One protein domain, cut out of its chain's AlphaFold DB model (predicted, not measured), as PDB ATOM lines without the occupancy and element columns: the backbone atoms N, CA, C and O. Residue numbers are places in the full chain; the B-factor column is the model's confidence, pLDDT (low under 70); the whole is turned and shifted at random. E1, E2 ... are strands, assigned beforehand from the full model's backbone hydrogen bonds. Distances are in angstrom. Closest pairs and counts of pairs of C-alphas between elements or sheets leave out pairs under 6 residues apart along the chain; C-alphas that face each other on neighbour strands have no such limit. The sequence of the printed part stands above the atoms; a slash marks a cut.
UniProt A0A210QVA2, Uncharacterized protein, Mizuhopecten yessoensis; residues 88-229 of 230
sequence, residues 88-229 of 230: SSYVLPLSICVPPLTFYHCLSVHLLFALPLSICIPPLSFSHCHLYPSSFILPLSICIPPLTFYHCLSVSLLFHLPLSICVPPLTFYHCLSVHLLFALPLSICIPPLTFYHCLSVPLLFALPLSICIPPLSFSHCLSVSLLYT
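Overview. This is residues 88 to 229 of the 230 residues of an uncharacterized protein of Mizuhopecten yessoensis (UniProt A0A210QVA2). With little regular structure in named strands, the printed part winds in stacked turns, a solenoid whose later turns line up E3, E5, E7 and E9 as one wall and short E4, E6 and E8 as another. Its 142 residues hold nine named strands, E1 to E9, with 43 residues, and no named helix: all strand, sheets parallel, compact, radius of gyration of the C-alphas 13.9 A, spans 34 by 29 by 20 A.

Along the chain. E1, residues 89 to 91, begins at C-alpha (240.238, 258.022, 259.351). E2 is 110 to 112, E3 154 to 160 (19.8 A), E4 164 to 166, E5 177 to 183, E6 187 to 189, E7 200 to 206, E8 210 to 212. E9, 223 to 229, ends at (260.765, 236.401, 254.297).

Arrangement. Parallel neighbours have N and O within hydrogen-bond range: E1 and E2, N 90 and O 110, 3.2 A; E3 and E5, N 155 and O 177, 2.9 A; E5 and E7, N 178 and O 200, 2.9 A; E7 and E9, N 203 and O 225, 2.8 A; E4 and E6, N 165 and O 187, 3.0 A; E6 and E8, N 188 and O 210, 3.0 A. E2 and E3 are apart.

Size, cuts and confidence. The farthest C-alphas, Leu 94 and Leu 222, are 37.7 A apart. The printed part has no cut. Links E1 to E2 and E2 to E3 are long, 18 and 41 residues. Mean pLDDT of the printed part is 73.9; 55 residues are under 70, among them 88 to 125.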
ATOM      1  N   SER A  88     236.491 258.603 257.544       47.09
ATOM      2  CA  SER A  88     237.507 258.080 256.625       47.09
ATOM      3  C   SER A  88     238.794 257.673 257.346       47.09
ATOM      4  O   SER A  88     239.472 256.762 256.880       47.09
ATOM      5  N   SER A  89     239.095 258.309 258.483       47.78
ATOM      6  CA  SER A  89     240.238 258.022 259.351       47.78
ATOM      7  C   SER A  89     239.857 258.183 260.822       47.78
ATOM      8  O   SER A  89     239.268 259.201 261.188       47.78
ATOM      9  N   TYR A  90     240.232 257.222 261.668       53.41
ATOM     10  CA  TYR A  90     239.985 257.276 263.110       53.41
ATOM     11  C   TYR A  90     241.299 257.177 263.897       53.41
ATOM     12  O   TYR A  90     242.090 256.269 263.643       53.41
ATOM     13  N   VAL A  91     241.501 258.085 264.863       50.66
ATOM     14  CA  VAL A  91     242.624 258.066 265.819       50.66
ATOM     15  C   VAL A  91     242.065 257.778 267.213       50.66
ATOM     16  O   VAL A  91     241.361 258.615 267.776       50.66
ATOM     17  N   LEU A  92     242.340 256.593 267.774       50.62
ATOM     18  CA  LEU A  92     241.972 256.299 269.169       50.62
ATOM     19  C   LEU A  92     242.967 256.958 270.138       50.62
ATOM     20  O   LEU A  92     244.172 256.886 269.901       50.62
ATOM     21  N   PRO A  93     242.493 257.539 271.253       45.09
ATOM     22  CA  PRO A  93     243.361 257.969 272.346       45.09
ATOM     23  C   PRO A  93     243.943 256.774 273.133       45.09
ATOM     24  O   PRO A  93     243.460 255.647 273.032       45.09
ATOM     25  N   LEU A  94     244.972 257.055 273.946       45.38
ATOM     26  CA  LEU A  94     245.927 256.104 274.549       45.38
ATOM     27  C   LEU A  94     245.369 254.984 275.460       45.38
ATOM     28  O   LEU A  94     246.127 254.081 275.816       45.38
ATOM     29  N   SER A  95     244.087 255.003 275.823       46.50
ATOM     30  CA  SER A  95     243.441 253.933 276.598       46.50
ATOM     31  C   SER A  95     241.921 254.098 276.593       46.50
ATOM     32  O   SER A  95     241.324 254.634 277.526       46.50
ATOM     33  N   ILE A  96     241.263 253.654 275.523       54.34
ATOM     34  CA  ILE A  96     239.798 253.626 275.451       54.34
ATOM     35  C   ILE A  96     239.330 252.288 274.879       54.34
ATOM     36  O   ILE A  96     239.843 251.805 273.869       54.34
ATOM     37  N   CYS A  97     238.322 251.703 275.530       54.50
ATOM     38  CA  CYS A  97     237.506 250.655 274.936       54.50
ATOM     39  C   CYS A  97     236.666 251.278 273.824       54.50
ATOM     40  O   CYS A  97     235.879 252.194 274.074       54.50
ATOM     41  N   VAL A  98     236.821 250.781 272.605       58.56
ATOM     42  CA  VAL A  98     235.962 251.183 271.495       58.56
ATOM     43  C   VAL A  98     234.520 250.789 271.854       58.56
ATOM     44  O   VAL A  98     234.313 249.670 272.314       58.56
ATOM     45  N   PRO A  99     233.504 251.654 271.690       55.81
ATOM     46  CA  PRO A  99     232.125 251.222 271.887       55.81
ATOM     47  C   PRO A  99     231.733 250.074 270.928       55.81
ATOM     48  O   PRO A  99     232.272 249.974 269.814       55.81
ATOM     49  N   PRO A 100     230.808 249.182 271.329       56.28
ATOM     50  CA  PRO A 100     230.302 248.125 270.455       56.28
ATOM     51  C   PRO A 100     229.693 248.699 269.178       56.28
ATOM     52  O   PRO A 100     229.071 249.758 269.207       56.28
ATOM     53  N   LEU A 101     229.878 247.984 268.060       57.25
ATOM     54  CA  LEU A 101     229.292 248.305 266.747       57.25
ATOM     55  C   LEU A 101     229.702 249.667 266.153       57.25
ATOM     56  O   LEU A 101     229.057 250.163 265.234       57.25
ATOM     57  N   THR A 102     230.786 250.259 266.647       57.59
ATOM     58  CA  THR A 102     231.323 251.560 266.207       57.59
ATOM     59  C   THR A 102     231.532 251.698 264.710       57.59
ATOM     60  O   THR A 102     231.229 252.753 264.166       57.59
ATOM     61  N   PHE A 103     232.038 250.657 264.051       62.41
ATOM     62  CA  PHE A 103     232.319 250.683 262.616       62.41
ATOM     63  C   PHE A 103     231.416 249.734 261.828       62.41
ATOM     64  O   PHE A 103     231.699 249.439 260.676       62.41
ATOM     65  N   TYR A 104     230.324 249.255 262.423       61.19
ATOM     66  CA  TYR A 104     229.382 248.343 261.777       61.19
ATOM     67  C   TYR A 104     228.902 248.889 260.416       61.19
ATOM     68  O   TYR A 104     228.450 250.032 260.338       61.19
ATOM     69  N   HIS A 105     228.997 248.081 259.351       63.06
ATOM     70  CA  HIS A 105     228.665 248.449 257.954       63.06
ATOM     71  C   HIS A 105     229.476 249.602 257.344       63.06
ATOM     72  O   HIS A 105     229.059 250.202 256.348       63.06
ATOM     73  N   CYS A 106     230.656 249.921 257.877       61.62
ATOM     74  CA  CYS A 106     231.486 250.937 257.246       61.62
ATOM     75  C   CYS A 106     232.184 250.424 255.979       61.62
ATOM     76  O   CYS A 106     233.120 249.627 256.014       61.62
ATOM     77  N   LEU A 107     231.753 250.971 254.836       63.44
ATOM     78  CA  LEU A 107     232.240 250.627 253.493       63.44
ATOM     79  C   LEU A 107     233.725 250.922 253.258       63.44
ATOM     80  O   LEU A 107     234.299 250.396 252.314       63.44
ATOM     81  N   SER A 108     234.341 251.787 254.061       65.69
ATOM     82  CA  SER A 108     235.771 252.082 253.981       65.69
ATOM     83  C   SER A 108     236.257 252.619 255.317       65.69
ATOM     84  O   SER A 108     235.882 253.727 255.705       65.69
ATOM     85  N   VAL A 109     237.102 251.861 256.007       62.53
ATOM     86  CA  VAL A 109     237.685 252.283 257.283       62.53
ATOM     87  C   VAL A 109     239.205 252.287 257.153       62.53
ATOM     88  O   VAL A 109     239.797 251.261 256.815       62.53
ATOM     89  N   HIS A 110     239.828 253.436 257.436       64.69
ATOM     90  CA  HIS A 110     241.270 253.528 257.677       64.69
ATOM     91  C   HIS A 110     241.494 253.748 259.172       64.69
ATOM     92  O   HIS A 110     241.037 254.736 259.754       64.69
ATOM     93  N   LEU A 111     242.195 252.816 259.808       59.47
ATOM     94  CA  LEU A 111     242.450 252.859 261.242       59.47
ATOM     95  C   LEU A 111     243.877 253.322 261.502       59.47
ATOM     96  O   LEU A 111     244.829 252.604 261.202       59.47
ATOM     97  N   LEU A 112     244.043 254.509 262.071       52.69
ATOM     98  CA  LEU A 112     245.353 255.004 262.476       52.69
ATOM     99  C   LEU A 112     245.449 254.912 263.996       52.69
ATOM    100  O   LEU A 112     244.961 255.774 264.721       52.69
ATOM    101  N   PHE A 113     246.083 253.850 264.489       52.78
ATOM    102  CA  PHE A 113     246.383 253.720 265.910       52.78
ATOM    103  C   PHE A 113     247.804 254.204 266.178       52.78
ATOM    104  O   PHE A 113     248.776 253.574 265.767       52.78
ATOM    105  N   ALA A 114     247.915 255.333 266.874       42.88
ATOM    106  CA  ALA A 114     249.159 255.769 267.487       42.88
ATOM    107  C   ALA A 114     249.204 255.194 268.911       42.88
ATOM    108  O   ALA A 114     248.387 255.579 269.742       42.88
ATOM    109  N   LEU A 115     250.098 254.221 269.132       44.62
ATOM    110  CA  LEU A 115     250.389 253.495 270.383       44.62
ATOM    111  C   LEU A 115     249.504 253.831 271.614       44.62
ATOM    112  O   LEU A 115     249.898 254.645 272.452       44.62
ATOM    113  N   PRO A 116     248.377 253.128 271.820       47.44
ATOM    114  CA  PRO A 116     247.747 253.000 273.135       47.44
ATOM    115  C   PRO A 116     248.316 251.768 273.839       47.44
ATOM    116  O   PRO A 116     248.288 250.694 273.259       47.44
ATOM    117  N   LEU A 117     248.789 251.861 275.083       49.44
ATOM    118  CA  LEU A 117     249.332 250.711 275.840       49.44
ATOM    119  C   LEU A 117     248.372 249.500 275.894       49.44
ATOM    120  O   LEU A 117     248.822 248.361 276.009       49.44
ATOM    121  N   SER A 118     247.064 249.739 275.772       52.06
ATOM    122  CA  SER A 118     246.034 248.712 275.621       52.06
ATOM    123  C   SER A 118     244.794 249.275 274.912       52.06
ATOM    124  O   SER A 118     244.351 250.393 275.179       52.06
ATOM    125  N   ILE A 119     244.216 248.491 273.999       57.69
ATOM    126  CA  ILE A 119     242.941 248.789 273.328       57.69
ATOM    127  C   ILE A 119     242.024 247.588 273.532       57.69
ATOM    128  O   ILE A 119     242.425 246.452 273.275       57.69
ATOM    129  N   CYS A 120     240.789 247.846 273.959       60.59
ATOM    130  CA  CYS A 120     239.722 246.853 273.933       60.59
ATOM    131  C   CYS A 120     238.811 247.159 272.746       60.59
ATOM    132  O   CYS A 120     238.183 248.219 272.685       60.59
ATOM    133  N   ILE A 121     238.768 246.238 271.791       67.50
ATOM    134  CA  ILE A 121     237.793 246.252 270.703       67.50
ATOM    135  C   ILE A 121     236.675 245.311 271.153       67.50
ATOM    136  O   ILE A 121     236.999 244.231 271.619       67.50
ATOM    137  N   PRO A 122     235.391 245.673 271.104       63.88
ATOM    138  CA  PRO A 122     234.298 244.745 271.369       63.88
ATOM    139  C   PRO A 122     234.018 243.825 270.165       63.88
ATOM    140  O   PRO A 122     234.456 244.085 269.040       63.88
ATOM    141  N   PRO A 123     233.302 242.708 270.374       66.88
ATOM    142  CA  PRO A 123     232.892 241.839 269.275       66.88
ATOM    143  C   PRO A 123     232.051 242.616 268.250       66.88
ATOM    144  O   PRO A 123     231.330 243.553 268.600       66.88
ATOM    145  N   LEU A 124     232.144 242.218 266.977       68.94
ATOM    146  CA  LEU A 124     231.410 242.791 265.838       68.94
ATOM    147  C   LEU A 124     231.720 244.259 265.493       68.94
ATOM    148  O   LEU A 124     231.067 244.807 264.598       68.94
ATOM    149  N   SER A 125     232.712 244.887 266.137       68.25
ATOM    150  CA  SER A 125     233.094 246.287 265.892       68.25
ATOM    151  C   SER A 125     233.308 246.637 264.427       68.25
ATOM    152  O   SER A 125     232.946 247.741 264.039       68.25
ATOM    153  N   PHE A 126     233.863 245.719 263.632       72.62
ATOM    154  CA  PHE A 126     234.184 245.926 262.219       72.62
ATOM    155  C   PHE A 126     233.417 244.984 261.300       72.62
ATOM    156  O   PHE A 126     233.906 244.597 260.242       72.62
ATOM    157  N   SER A 127     232.226 244.555 261.701       72.06
ATOM    158  CA  SER A 127     231.454 243.661 260.846       72.06
ATOM    159  C   SER A 127     230.910 244.376 259.603       72.06
ATOM    160  O   SER A 127     230.570 245.561 259.644       72.06
ATOM    161  N   HIS A 128     230.863 243.648 258.487       72.38
ATOM    162  CA  HIS A 128     230.464 244.132 257.161       72.38
ATOM    163  C   HIS A 128     231.297 245.319 256.652       72.38
ATOM    164  O   HIS A 128     230.787 246.211 255.975       72.38
ATOM    165  N   CYS A 129     232.589 245.344 256.989       69.00
ATOM    166  CA  CYS A 129     233.495 246.427 256.613       69.00
ATOM    167  C   CYS A 129     234.407 246.088 255.430       69.00
ATOM    168  O   CYS A 129     234.665 244.921 255.118       69.00
ATOM    169  N   HIS A 130     234.968 247.138 254.829       72.38
ATOM    170  CA  HIS A 130     236.165 247.055 253.992       72.38
ATOM    171  C   HIS A 130     237.304 247.831 254.668       72.38
ATOM    172  O   HIS A 130     237.240 249.056 254.823       72.38
ATOM    173  N   LEU A 131     238.338 247.111 255.095       73.44
ATOM    174  CA  LEU A 131     239.447 247.640 255.884       73.44
ATOM    175  C   LEU A 131     240.712 247.686 255.028       73.44
ATOM    176  O   LEU A 131     241.269 246.651 254.654       73.44
ATOM    177  N   TYR A 132     241.156 248.904 254.731       67.12
ATOM    178  CA  TYR A 132     242.362 249.154 253.948       67.12
ATOM    179  C   TYR A 132     243.611 249.116 254.830       67.12
ATOM    180  O   TYR A 132     243.523 249.425 256.021       67.12
ATOM    181  N   PRO A 133     244.781 248.775 254.259       59.59
ATOM    182  CA  PRO A 133     246.031 248.793 254.997       59.59
ATOM    183  C   PRO A 133     246.384 250.238 255.348       59.59
ATOM    184  O   PRO A 133     246.895 250.997 254.530       59.59
ATOM    185  N   SER A 134     246.114 250.628 256.582       56.03
ATOM    186  CA  SER A 134     246.782 251.751 257.223       56.03
ATOM    187  C   SER A 134     248.008 251.219 257.966       56.03
ATOM    188  O   SER A 134     248.026 250.072 258.415       56.03
ATOM    189  N   SER A 135     249.062 252.032 258.063       47.91
ATOM    190  CA  SER A 135     250.277 251.719 258.822       47.91
ATOM    191  C   SER A 135     249.920 251.528 260.296       47.91
ATOM    192  O   SER A 135     249.879 252.478 261.077       47.91
ATOM    193  N   PHE A 136     249.579 250.299 260.650       54.09
ATOM    194  CA  PHE A 136     249.149 249.929 261.980       54.09
ATOM    195  C   PHE A 136     250.403 249.550 262.767       54.09
ATOM    196  O   PHE A 136     251.086 248.574 262.465       54.09
ATOM    197  N   ILE A 137     250.730 250.351 263.778       50.25
ATOM    198  CA  ILE A 137     251.703 249.968 264.798       50.25
ATOM    199  C   ILE A 137     250.876 249.447 265.967       50.25
ATOM    200  O   ILE A 137     250.296 250.226 266.725       50.25
ATOM    201  N   LEU A 138     250.714 248.123 266.038       52.09
ATOM    202  CA  LEU A 138     249.989 247.518 267.149       52.09
ATOM    203  C   LEU A 138     250.744 247.786 268.451       52.09
ATOM    204  O   LEU A 138     251.972 247.692 268.475       52.09
ATOM    205  N   PRO A 139     250.034 248.086 269.548       51.75
ATOM    206  CA  PRO A 139     250.668 248.125 270.849       51.75
ATOM    207  C   PRO A 139     251.178 246.746 271.267       51.75
ATOM    208  O   PRO A 139     250.703 245.720 270.782       51.75
ATOM    209  N   LEU A 140     252.119 246.742 272.215       51.38
ATOM    210  CA  LEU A 140     252.776 245.548 272.768       51.38
ATOM    211  C   LEU A 140     251.809 244.435 273.205       51.38
ATOM    212  O   LEU A 140     252.196 243.269 273.206       51.38
ATOM    213  N   SER A 141     250.570 244.780 273.558       54.38
ATOM    214  CA  SER A 141     249.502 243.829 273.851       54.38
ATOM    215  C   SER A 141     248.161 244.347 273.334       54.38
ATOM    216  O   SER A 141     247.688 245.398 273.771       54.38
ATOM    217  N   ILE A 142     247.521 243.594 272.440       59.38
ATOM    218  CA  ILE A 142     246.149 243.850 271.993       59.38
ATOM    219  C   ILE A 142     245.285 242.629 272.310       59.38
ATOM    220  O   ILE A 142     245.722 241.493 272.135       59.38
ATOM    221  N   CYS A 143     244.048 242.861 272.746       59.97
ATOM    222  CA  CYS A 143     243.040 241.814 272.859       59.97
ATOM    223  C   CYS A 143     241.975 242.065 271.784       59.97
ATOM    224  O   CYS A 143     241.215 243.028 271.876       59.97
ATOM    225  N   ILE A 144     241.960 241.233 270.739       70.06
ATOM    226  CA  ILE A 144     240.930 241.260 269.690       70.06
ATOM    227  C   ILE A 144     239.901 240.188 270.048       70.06
ATOM    228  O   ILE A 144     240.242 239.015 269.981       70.06
ATOM    229  N   PRO A 145     238.667 240.510 270.449       68.44
ATOM    230  CA  PRO A 145     237.711 239.478 270.820       68.44
ATOM    231  C   PRO A 145     237.301 238.619 269.610       68.44
ATOM    232  O   PRO A 145     237.593 238.934 268.453       68.44
ATOM    233  N   PRO A 146     236.579 237.519 269.855       76.06
ATOM    234  CA  PRO A 146     235.947 236.760 268.788       76.06
ATOM    235  C   PRO A 146     235.008 237.646 267.957       76.06
ATOM    236  O   PRO A 146     234.383 238.574 268.479       76.06
ATOM    237  N   LEU A 147     234.864 237.328 266.671       77.56
ATOM    238  CA  LEU A 147     233.932 237.963 265.733       77.56
ATOM    239  C   LEU A 147     234.153 239.468 265.527       77.56
ATOM    240  O   LEU A 147     233.242 240.173 265.098       77.56
ATOM    241  N   THR A 148     235.341 240.000 265.821       77.38
ATOM    242  CA  THR A 148     235.657 241.408 265.542       77.38
ATOM    243  C   THR A 148     235.491 241.754 264.062       77.38
ATOM    244  O   THR A 148     234.934 242.810 263.751       77.38
ATOM    245  N   PHE A 149     235.916 240.855 263.169       83.69
ATOM    246  CA  PHE A 149     235.797 240.989 261.718       83.69
ATOM    247  C   PHE A 149     234.843 239.914 261.183       83.69
ATOM    248  O   PHE A 149     235.227 238.775 260.916       83.69
ATOM    249  N   TYR A 150     233.572 240.279 261.053       82.19
ATOM    250  CA  TYR A 150     232.499 239.386 260.612       82.19
ATOM    251  C   TYR A 150     231.924 239.872 259.278       82.19
ATOM    252  O   TYR A 150     231.538 241.033 259.177       82.19
ATOM    253  N   HIS A 151     231.864 239.014 258.257       83.12
ATOM    254  CA  HIS A 151     231.412 239.363 256.898       83.12
ATOM    255  C   HIS A 151     232.153 240.549 256.251       83.12
ATOM    256  O   HIS A 151     231.563 241.342 255.518       83.12
ATOM    257  N   CYS A 152     233.455 240.694 256.499       79.88
ATOM    258  CA  CYS A 152     234.242 241.744 255.853       79.88
ATOM    259  C   CYS A 152     234.555 241.398 254.389       79.88
ATOM    260  O   CYS A 152     234.920 240.267 254.063       79.88
ATOM    261  N   LEU A 153     234.483 242.392 253.504       81.75
ATOM    262  CA  LEU A 153     234.883 242.226 252.100       81.75
ATOM    263  C   LEU A 153     236.405 242.099 251.974       81.75
ATOM    264  O   LEU A 153     236.927 241.224 251.281       81.75
ATOM    265  N   SER A 154     237.127 242.956 252.683       83.44
ATOM    266  CA  SER A 154     238.571 242.851 252.800       83.44
ATOM    267  C   SER A 154     239.032 243.321 254.166       83.44
ATOM    268  O   SER A 154     238.456 244.241 254.758       83.44
ATOM    269  N   VAL A 155     240.069 242.662 254.667       83.44
ATOM    270  CA  VAL A 155     240.766 243.066 255.881       83.44
ATOM    271  C   VAL A 155     242.254 243.054 255.623       83.44
ATOM    272  O   VAL A 155     242.823 241.993 255.397       83.44
ATOM    273  N   SER A 156     242.880 244.225 255.657       84.56
ATOM    274  CA  SER A 156     244.328 244.359 255.515       84.56
ATOM    275  C   SER A 156     244.924 244.938 256.791       84.56
ATOM    276  O   SER A 156     244.674 246.097 257.114       84.56
ATOM    277  N   LEU A 157     245.699 244.138 257.525       78.94
ATOM    278  CA  LEU A 157     246.314 244.549 258.791       78.94
ATOM    279  C   LEU A 157     247.826 244.347 258.755       78.94
ATOM    280  O   LEU A 157     248.328 243.353 258.227       78.94
ATOM    281  N   LEU A 158     248.540 245.288 259.366       77.56
ATOM    282  CA  LEU A 158     249.983 245.240 259.546       77.56
ATOM    283  C   LEU A 158     250.295 245.154 261.041       77.56
ATOM    284  O   LEU A 158     249.806 245.947 261.836       77.56
ATOM    285  N   PHE A 159     251.113 244.188 261.428       75.00
ATOM    286  CA  PHE A 159     251.566 243.982 262.796       75.00
ATOM    287  C   PHE A 159     253.073 244.247 262.835       75.00
ATOM    288  O   PHE A 159     253.840 243.458 262.285       75.00
ATOM    289  N   HIS A 160     253.502 245.353 263.449       70.25
ATOM    290  CA  HIS A 160     254.917 245.739 263.526       70.25
ATOM    291  C   HIS A 160     255.439 245.716 264.963       70.25
ATOM    292  O   HIS A 160     254.837 246.346 265.832       70.25
ATOM    293  N   LEU A 161     256.553 245.012 265.198       61.72
ATOM    294  CA  LEU A 161     257.282 244.964 266.478       61.72
ATOM    295  C   LEU A 161     256.545 244.424 267.738       61.72
ATOM    296  O   LEU A 161     256.980 244.750 268.847       61.72
ATOM    297  N   PRO A 162     255.480 243.594 267.679       65.12
ATOM    298  CA  PRO A 162     254.949 242.982 268.897       65.12
ATOM    299  C   PRO A 162     255.852 241.838 269.393       65.12
ATOM    300  O   PRO A 162     256.294 240.989 268.614       65.12
ATOM    301  N   LEU A 163     256.073 241.766 270.712       65.00
ATOM    302  CA  LEU A 163     256.772 240.637 271.348       65.00
ATOM    303  C   LEU A 163     256.027 239.315 271.094       65.00
ATOM    304  O   LEU A 163     256.642 238.290 270.817       65.00
ATOM    305  N   SER A 164     254.697 239.322 271.157       71.25
ATOM    306  CA  SER A 164     253.871 238.154 270.862       71.25
ATOM    307  C   SER A 164     252.529 238.568 270.277       71.25
ATOM    308  O   SER A 164     251.949 239.585 270.657       71.25
ATOM    309  N   ILE A 165     252.027 237.772 269.336       71.56
ATOM    310  CA  ILE A 165     250.713 237.977 268.728       71.56
ATOM    311  C   ILE A 165     249.892 236.716 268.930       71.56
ATOM    312  O   ILE A 165     250.253 235.645 268.444       71.56
ATOM    313  N   CYS A 166     248.761 236.857 269.612       72.69
ATOM    314  CA  CYS A 166     247.727 235.835 269.665       72.69
ATOM    315  C   CYS A 166     246.454 236.427 269.064       72.69
ATOM    316  O   CYS A 166     245.947 237.429 269.568       72.69
ATOM    317  N   VAL A 167     245.966 235.835 267.975       75.69
ATOM    318  CA  VAL A 167     244.720 236.258 267.323       75.69
ATOM    319  C   VAL A 167     243.609 235.315 267.769       75.69
ATOM    320  O   VAL A 167     243.655 234.156 267.383       75.69
ATOM    321  N   PRO A 168     242.622 235.737 268.567       75.12
ATOM    322  CA  PRO A 168     241.670 234.797 269.151       75.12
ATOM    323  C   PRO A 168     240.868 233.958 268.137       75.12
ATOM    324  O   PRO A 168     240.819 234.249 266.938       75.12
ATOM    325  N   PRO A 169     240.239 232.863 268.596       82.50
ATOM    326  CA  PRO A 169     239.338 232.083 267.758       82.50
ATOM    327  C   PRO A 169     238.214 232.955 267.191       82.50
ATOM    328  O   PRO A 169     237.705 233.850 267.870       82.50
ATOM    329  N   LEU A 170     237.792 232.657 265.961       84.62
ATOM    330  CA  LEU A 170     236.692 233.322 265.256       84.62
ATOM    331  C   LEU A 170     236.889 234.828 265.037       84.62
ATOM    332  O   LEU A 170     235.914 235.533 264.791       84.62
ATOM    333  N   THR A 171     238.114 235.352 265.121       85.00
ATOM    334  CA  THR A 171     238.378 236.772 264.850       85.00
ATOM    335  C   THR A 171     237.978 237.176 263.429       85.00
ATOM    336  O   THR A 171     237.411 238.257 263.263       85.00
ATOM    337  N   PHE A 172     238.221 236.312 262.435       89.06
ATOM    338  CA  PHE A 172     237.838 236.515 261.037       89.06
ATOM    339  C   PHE A 172     236.814 235.462 260.606       89.06
ATOM    340  O   PHE A 172     237.140 234.287 260.418       89.06
ATOM    341  N   TYR A 173     235.568 235.889 260.424       89.62
ATOM    342  CA  TYR A 173     234.455 235.005 260.086       89.62
ATOM    343  C   TYR A 173     233.776 235.460 258.792       89.62
ATOM    344  O   TYR A 173     233.381 236.621 258.672       89.62
ATOM    345  N   HIS A 174     233.648 234.557 257.814       90.75
ATOM    346  CA  HIS A 174     233.079 234.825 256.485       90.75
ATOM    347  C   HIS A 174     233.673 236.049 255.767       90.75
ATOM    348  O   HIS A 174     232.950 236.847 255.169       90.75
ATOM    349  N   CYS A 175     234.992 236.221 255.828       87.88
ATOM    350  CA  CYS A 175     235.660 237.317 255.130       87.88
ATOM    351  C   CYS A 175     236.026 236.919 253.693       87.88
ATOM    352  O   CYS A 175     236.517 235.818 253.451       87.88
ATOM    353  N   LEU A 176     235.837 237.808 252.718       89.38
ATOM    354  CA  LEU A 176     236.194 237.491 251.329       89.38
ATOM    355  C   LEU A 176     237.719 237.526 251.123       89.38
ATOM    356  O   LEU A 176     238.289 236.646 250.475       89.38
ATOM    357  N   SER A 177     238.407 238.483 251.739       89.50
ATOM    358  CA  SER A 177     239.871 238.531 251.742       89.50
ATOM    359  C   SER A 177     240.428 239.003 253.080       89.50
ATOM    360  O   SER A 177     239.919 239.952 253.675       89.50
ATOM    361  N   VAL A 178     241.474 238.334 253.566       89.69
ATOM    362  CA  VAL A 178     242.180 238.716 254.792       89.69
ATOM    363  C   VAL A 178     243.683 238.682 254.552       89.69
ATOM    364  O   VAL A 178     244.284 237.616 254.488       89.69
ATOM    365  N   HIS A 179     244.283 239.859 254.425       89.81
ATOM    366  CA  HIS A 179     245.711 240.049 254.234       89.81
ATOM    367  C   HIS A 179     246.359 240.518 255.538       89.81
ATOM    368  O   HIS A 179     246.182 241.669 255.944       89.81
ATOM    369  N   LEU A 180     247.136 239.652 256.191       86.81
ATOM    370  CA  LEU A 180     247.891 240.044 257.387       86.81
ATOM    371  C   LEU A 180     249.389 240.013 257.108       86.81
ATOM    372  O   LEU A 180     249.925 239.017 256.621       86.81
ATOM    373  N   LEU A 181     250.056 241.105 257.467       85.56
ATOM    374  CA  LEU A 181     251.506 241.214 257.438       85.56
ATOM    375  C   LEU A 181     252.039 241.261 258.865       85.56
ATOM    376  O   LEU A 181     251.661 242.138 259.637       85.56
ATOM    377  N   PHE A 182     252.950 240.356 259.192       81.31
ATOM    378  CA  PHE A 182     253.628 240.296 260.479       81.31
ATOM    379  C   PHE A 182     255.110 240.618 260.299       81.31
ATOM    380  O   PHE A 182     255.837 239.848 259.679       81.31
ATOM    381  N   ALA A 183     255.560 241.748 260.841       79.69
ATOM    382  CA  ALA A 183     256.933 242.229 260.728       79.69
ATOM    383  C   ALA A 183     257.659 242.202 262.079       79.69
ATOM    384  O   ALA A 183     257.258 242.900 263.016       79.69
ATOM    385  N   LEU A 184     258.744 241.422 262.140       73.19
ATOM    386  CA  LEU A 184     259.598 241.197 263.311       73.19
ATOM    387  C   LEU A 184     258.865 240.710 264.588       73.19
ATOM    388  O   LEU A 184     259.121 241.240 265.671       73.19
ATOM    389  N   PRO A 185     257.956 239.719 264.526       74.12
ATOM    390  CA  PRO A 185     257.378 239.142 265.738       74.12
ATOM    391  C   PRO A 185     258.327 238.111 266.383       74.12
ATOM    392  O   PRO A 185     258.885 237.260 265.686       74.12
ATOM    393  N   LEU A 186     258.455 238.082 267.719       74.81
ATOM    394  CA  LEU A 186     259.152 236.948 268.366       74.81
ATOM    395  C   LEU A 186     258.300 235.667 268.289       74.81
ATOM    396  O   LEU A 186     258.810 234.569 268.072       74.81
ATOM    397  N   SER A 187     256.984 235.785 268.475       81.12
ATOM    398  CA  SER A 187     256.073 234.637 268.427       81.12
ATOM    399  C   SER A 187     254.701 234.999 267.873       81.12
ATOM    400  O   SER A 187     254.144 236.054 268.183       81.12
ATOM    401  N   ILE A 188     254.145 234.101 267.062       82.44
ATOM    402  CA  ILE A 188     252.790 234.217 266.520       82.44
ATOM    403  C   ILE A 188     252.024 232.934 266.810       82.44
ATOM    404  O   ILE A 188     252.490 231.840 266.492       82.44
ATOM    405  N   CYS A 189     250.824 233.075 267.359       84.62
ATOM    406  CA  CYS A 189     249.876 231.987 267.539       84.62
ATOM    407  C   CYS A 189     248.562 232.316 266.822       84.62
ATOM    408  O   CYS A 189     247.919 233.331 267.113       84.62
ATOM    409  N   ILE A 190     248.172 231.443 265.893       87.44
ATOM    410  CA  ILE A 190     246.897 231.491 265.171       87.44
ATOM    411  C   ILE A 190     246.044 230.307 265.656       87.44
ATOM    412  O   ILE A 190     246.106 229.241 265.043       87.44
ATOM    413  N   PRO A 191     245.302 230.432 266.769       87.19
ATOM    414  CA  PRO A 191     244.496 229.355 267.335       87.19
ATOM    415  C   PRO A 191     243.456 228.765 266.357       87.19
ATOM    416  O   PRO A 191     243.216 229.291 265.267       87.19
ATOM    417  N   PRO A 192     242.822 227.637 266.726       90.81
ATOM    418  CA  PRO A 192     241.805 227.017 265.889       90.81
ATOM    419  C   PRO A 192     240.658 227.986 265.603       90.81
ATOM    420  O   PRO A 192     240.259 228.766 266.470       90.81
ATOM    421  N   LEU A 193     240.095 227.897 264.396       91.56
ATOM    422  CA  LEU A 193     238.959 228.699 263.941       91.56
ATOM    423  C   LEU A 193     239.216 230.213 263.869       91.56
ATOM    424  O   LEU A 193     238.255 230.961 263.715       91.56
ATOM    425  N   THR A 194     240.461 230.698 263.967       89.75
ATOM    426  CA  THR A 194     240.767 232.132 263.790       89.75
ATOM    427  C   THR A 194     240.261 232.662 262.446       89.75
ATOM    428  O   THR A 194     239.684 233.750 262.411       89.75
ATOM    429  N   PHE A 195     240.432 231.886 261.371       92.38
ATOM    430  CA  PHE A 195     239.863 232.151 260.052       92.38
ATOM    431  C   PHE A 195     238.836 231.072 259.719       92.38
ATOM    432  O   PHE A 195     239.181 229.903 259.528       92.38
ATOM    433  N   TYR A 196     237.569 231.466 259.642       92.94
ATOM    434  CA  TYR A 196     236.464 230.556 259.358       92.94
ATOM    435  C   TYR A 196     235.677 231.027 258.133       92.94
ATOM    436  O   TYR A 196     235.259 232.185 258.072       92.94
ATOM    437  N   HIS A 197     235.483 230.142 257.150       93.69
ATOM    438  CA  HIS A 197     234.816 230.440 255.870       93.69
ATOM    439  C   HIS A 197     235.371 231.668 255.126       93.69
ATOM    440  O   HIS A 197     234.611 232.458 254.560       93.69
ATOM    441  N   CYS A 198     236.691 231.853 255.121       91.06
ATOM    442  CA  CYS A 198     237.301 232.944 254.367       91.06
ATOM    443  C   CYS A 198     237.607 232.528 252.921       91.06
ATOM    444  O   CYS A 198     238.084 231.423 252.673       91.06
ATOM    445  N   LEU A 199     237.371 233.394 251.936       93.12
ATOM    446  CA  LEU A 199     237.661 233.033 250.539       93.12
ATOM    447  C   LEU A 199     239.168 233.096 250.239       93.12
ATOM    448  O   LEU A 199     239.701 232.213 249.566       93.12
ATOM    449  N   SER A 200     239.877 234.083 250.782       93.81
ATOM    450  CA  SER A 200     241.330 234.202 250.631       93.81
ATOM    451  C   SER A 200     242.015 234.702 251.896       93.81
ATOM    452  O   SER A 200     241.565 235.669 252.512       93.81
ATOM    453  N   VAL A 201     243.105 234.036 252.280       92.75
ATOM    454  CA  VAL A 201     243.898 234.381 253.469       92.75
ATOM    455  C   VAL A 201     245.401 234.397 253.147       92.75
ATOM    456  O   VAL A 201     246.110 233.427 253.436       92.75
ATOM    457  N   PRO A 202     245.911 235.462 252.499       92.19
ATOM    458  CA  PRO A 202     247.344 235.695 252.378       92.19
ATOM    459  C   PRO A 202     247.962 236.197 253.687       92.19
ATOM    460  O   PRO A 202     247.599 237.244 254.224       92.19
ATOM    461  N   LEU A 203     248.937 235.444 254.187       89.75
ATOM    462  CA  LEU A 203     249.695 235.748 255.394       89.75
ATOM    463  C   LEU A 203     251.167 235.902 255.030       89.75
ATOM    464  O   LEU A 203     251.764 234.990 254.455       89.75
ATOM    465  N   LEU A 204     251.750 237.042 255.393       89.25
ATOM    466  CA  LEU A 204     253.170 237.313 255.208       89.25
ATOM    467  C   LEU A 204     253.856 237.430 256.565       89.25
ATOM    468  O   LEU A 204     253.460 238.244 257.400       89.25
ATOM    469  N   PHE A 205     254.908 236.644 256.763       86.25
ATOM    470  CA  PHE A 205     255.723 236.633 257.970       86.25
ATOM    471  C   PHE A 205     257.150 237.077 257.643       86.25
ATOM    472  O   PHE A 205     257.861 236.390 256.910       86.25
ATOM    473  N   ALA A 206     257.584 238.201 258.211       85.19
ATOM    474  CA  ALA A 206     258.941 238.715 258.077       85.19
ATOM    475  C   ALA A 206     259.719 238.550 259.387       85.19
ATOM    476  O   ALA A 206     259.342 239.133 260.407       85.19
ATOM    477  N   LEU A 207     260.796 237.758 259.338       79.88
ATOM    478  CA  LEU A 207     261.663 237.400 260.471       79.88
ATOM    479  C   LEU A 207     260.929 236.939 261.757       79.88
ATOM    480  O   LEU A 207     261.180 237.485 262.834       79.88
ATOM    481  N   PRO A 208     260.024 235.944 261.697       79.56
ATOM    482  CA  PRO A 208     259.442 235.364 262.902       79.56
ATOM    483  C   PRO A 208     260.443 234.442 263.621       79.56
ATOM    484  O   PRO A 208     261.075 233.604 262.978       79.56
ATOM    485  N   LEU A 209     260.537 234.510 264.956       80.19
ATOM    486  CA  LEU A 209     261.272 233.481 265.716       80.19
ATOM    487  C   LEU A 209     260.472 232.175 265.857       80.19
ATOM    488  O   LEU A 209     261.051 231.092 265.826       80.19
ATOM    489  N   SER A 210     259.149 232.255 266.036       84.75
ATOM    490  CA  SER A 210     258.286 231.079 266.209       84.75
ATOM    491  C   SER A 210     256.860 231.311 265.708       84.75
ATOM    492  O   SER A 210     256.291 232.392 265.876       84.75
ATOM    493  N   ILE A 211     256.271 230.281 265.092       85.38
ATOM    494  CA  ILE A 211     254.905 230.307 264.559       85.38
ATOM    495  C   ILE A 211     254.167 229.037 264.983       85.38
ATOM    496  O   ILE A 211     254.641 227.927 264.755       85.38
ATOM    497  N   CYS A 212     252.990 229.215 265.581       88.31
ATOM    498  CA  CYS A 212     252.077 228.152 265.977       88.31
ATOM    499  C   CYS A 212     250.760 228.282 265.202       88.31
ATOM    500  O   CYS A 212     250.045 229.279 265.330       88.31
ATOM    501  N   ILE A 213     250.448 227.264 264.397       89.81
ATOM    502  CA  ILE A 213     249.209 227.152 263.619       89.81
ATOM    503  C   ILE A 213     248.632 225.749 263.871       89.81
ATOM    504  O   ILE A 213     249.004 224.801 263.177       89.81
ATOM    505  N   PRO A 214     247.793 225.569 264.904       90.00
ATOM    506  CA  PRO A 214     247.090 224.316 265.151       90.00
ATOM    507  C   PRO A 214     246.145 223.909 263.999       90.00
ATOM    508  O   PRO A 214     245.830 224.697 263.105       90.00
ATOM    509  N   PRO A 215     245.644 222.659 264.010       89.00
ATOM    510  CA  PRO A 215     244.602 222.229 263.087       89.00
ATOM    511  C   PRO A 215     243.376 223.148 263.152       89.00
ATOM    512  O   PRO A 215     243.036 223.677 264.210       89.00
ATOM    513  N   LEU A 216     242.672 223.279 262.025       92.56
ATOM    514  CA  LEU A 216     241.431 224.056 261.892       92.56
ATOM    515  C   LEU A 216     241.577 225.583 262.029       92.56
ATOM    516  O   LEU A 216     240.559 226.274 261.997       92.56
ATOM    517  N   SER A 217     242.791 226.142 262.116       91.31
ATOM    518  CA  SER A 217     242.996 227.604 262.107       91.31
ATOM    519  C   SER A 217     242.426 228.296 260.860       91.31
ATOM    520  O   SER A 217     242.019 229.450 260.948       91.31
ATOM    521  N   PHE A 218     242.346 227.575 259.733       93.88
ATOM    522  CA  PHE A 218     241.806 228.032 258.441       93.88
ATOM    523  C   PHE A 218     240.604 227.202 257.972       93.88
ATOM    524  O   PHE A 218     240.515 226.791 256.811       93.88
ATOM    525  N   SER A 219     239.690 226.877 258.882       93.56
ATOM    526  CA  SER A 219     238.559 226.007 258.561       93.56
ATOM    527  C   SER A 219     237.661 226.602 257.467       93.56
ATOM    528  O   SER A 219     237.301 227.781 257.494       93.56
ATOM    529  N   HIS A 220     237.311 225.769 256.482       94.69
ATOM    530  CA  HIS A 220     236.520 226.137 255.303       94.69
ATOM    531  C   HIS A 220     237.038 227.356 254.523       94.69
ATOM    532  O   HIS A 220     236.253 228.048 253.871       94.69
ATOM    533  N   CYS A 221     238.343 227.628 254.581       93.12
ATOM    534  CA  CYS A 221     238.938 228.642 253.726       93.12
ATOM    535  C   CYS A 221     239.176 228.082 252.317       93.12
ATOM    536  O   CYS A 221     239.659 226.960 252.178       93.12
ATOM    537  N   LEU A 222     238.841 228.849 251.274       94.81
ATOM    538  CA  LEU A 222     239.026 228.395 249.888       94.81
ATOM    539  C   LEU A 222     240.500 228.477 249.464       94.81
ATOM    540  O   LEU A 222     240.998 227.591 248.774       94.81
ATOM    541  N   SER A 223     241.198 229.534 249.880       94.88
ATOM    542  CA  SER A 223     242.617 229.732 249.587       94.88
ATOM    543  C   SER A 223     243.364 230.302 250.790       94.88
ATOM    544  O   SER A 223     242.904 231.234 251.454       94.88
ATOM    545  N   VAL A 224     244.535 229.730 251.068       92.56
ATOM    546  CA  VAL A 224     245.450 230.162 252.129       92.56
ATOM    547  C   VAL A 224     246.853 230.166 251.543       92.56
ATOM    548  O   VAL A 224     247.273 229.170 250.954       92.56
ATOM    549  N   SER A 225     247.583 231.268 251.701       93.94
ATOM    550  CA  SER A 225     248.980 231.362 251.271       93.94
ATOM    551  C   SER A 225     249.829 231.892 252.415       93.94
ATOM    552  O   SER A 225     249.569 232.983 252.916       93.94
ATOM    553  N   LEU A 226     250.845 231.126 252.807       91.06
ATOM    554  CA  LEU A 226     251.797 231.499 253.849       91.06
ATOM    555  C   LEU A 226     253.128 231.840 253.178       91.06
ATOM    556  O   LEU A 226     253.728 230.975 252.542       91.06
ATOM    557  N   LEU A 227     253.576 233.087 253.301       90.81
ATOM    558  CA  LEU A 227     254.842 233.546 252.740       90.81
ATOM    559  C   LEU A 227     255.786 233.971 253.863       90.81
ATOM    560  O   LEU A 227     255.403 234.726 254.753       90.81
ATOM    561  N   TYR A 228     257.022 233.486 253.801       87.19
ATOM    562  CA  TYR A 228     258.057 233.743 254.795       87.19
ATOM    563  C   TYR A 228     259.203 234.502 254.136       87.19
ATOM    564  O   TYR A 228     259.740 234.048 253.124       87.19
ATOM    565  N   THR A 229     259.577 235.643 254.702       82.00
ATOM    566  CA  THR A 229     260.765 236.401 254.297       82.00
ATOM    567  C   THR A 229     261.761 236.397 255.451       82.00
ATOM    568  O   THR A 229     261.424 236.842 256.554       82.00
TER     569      THR A 229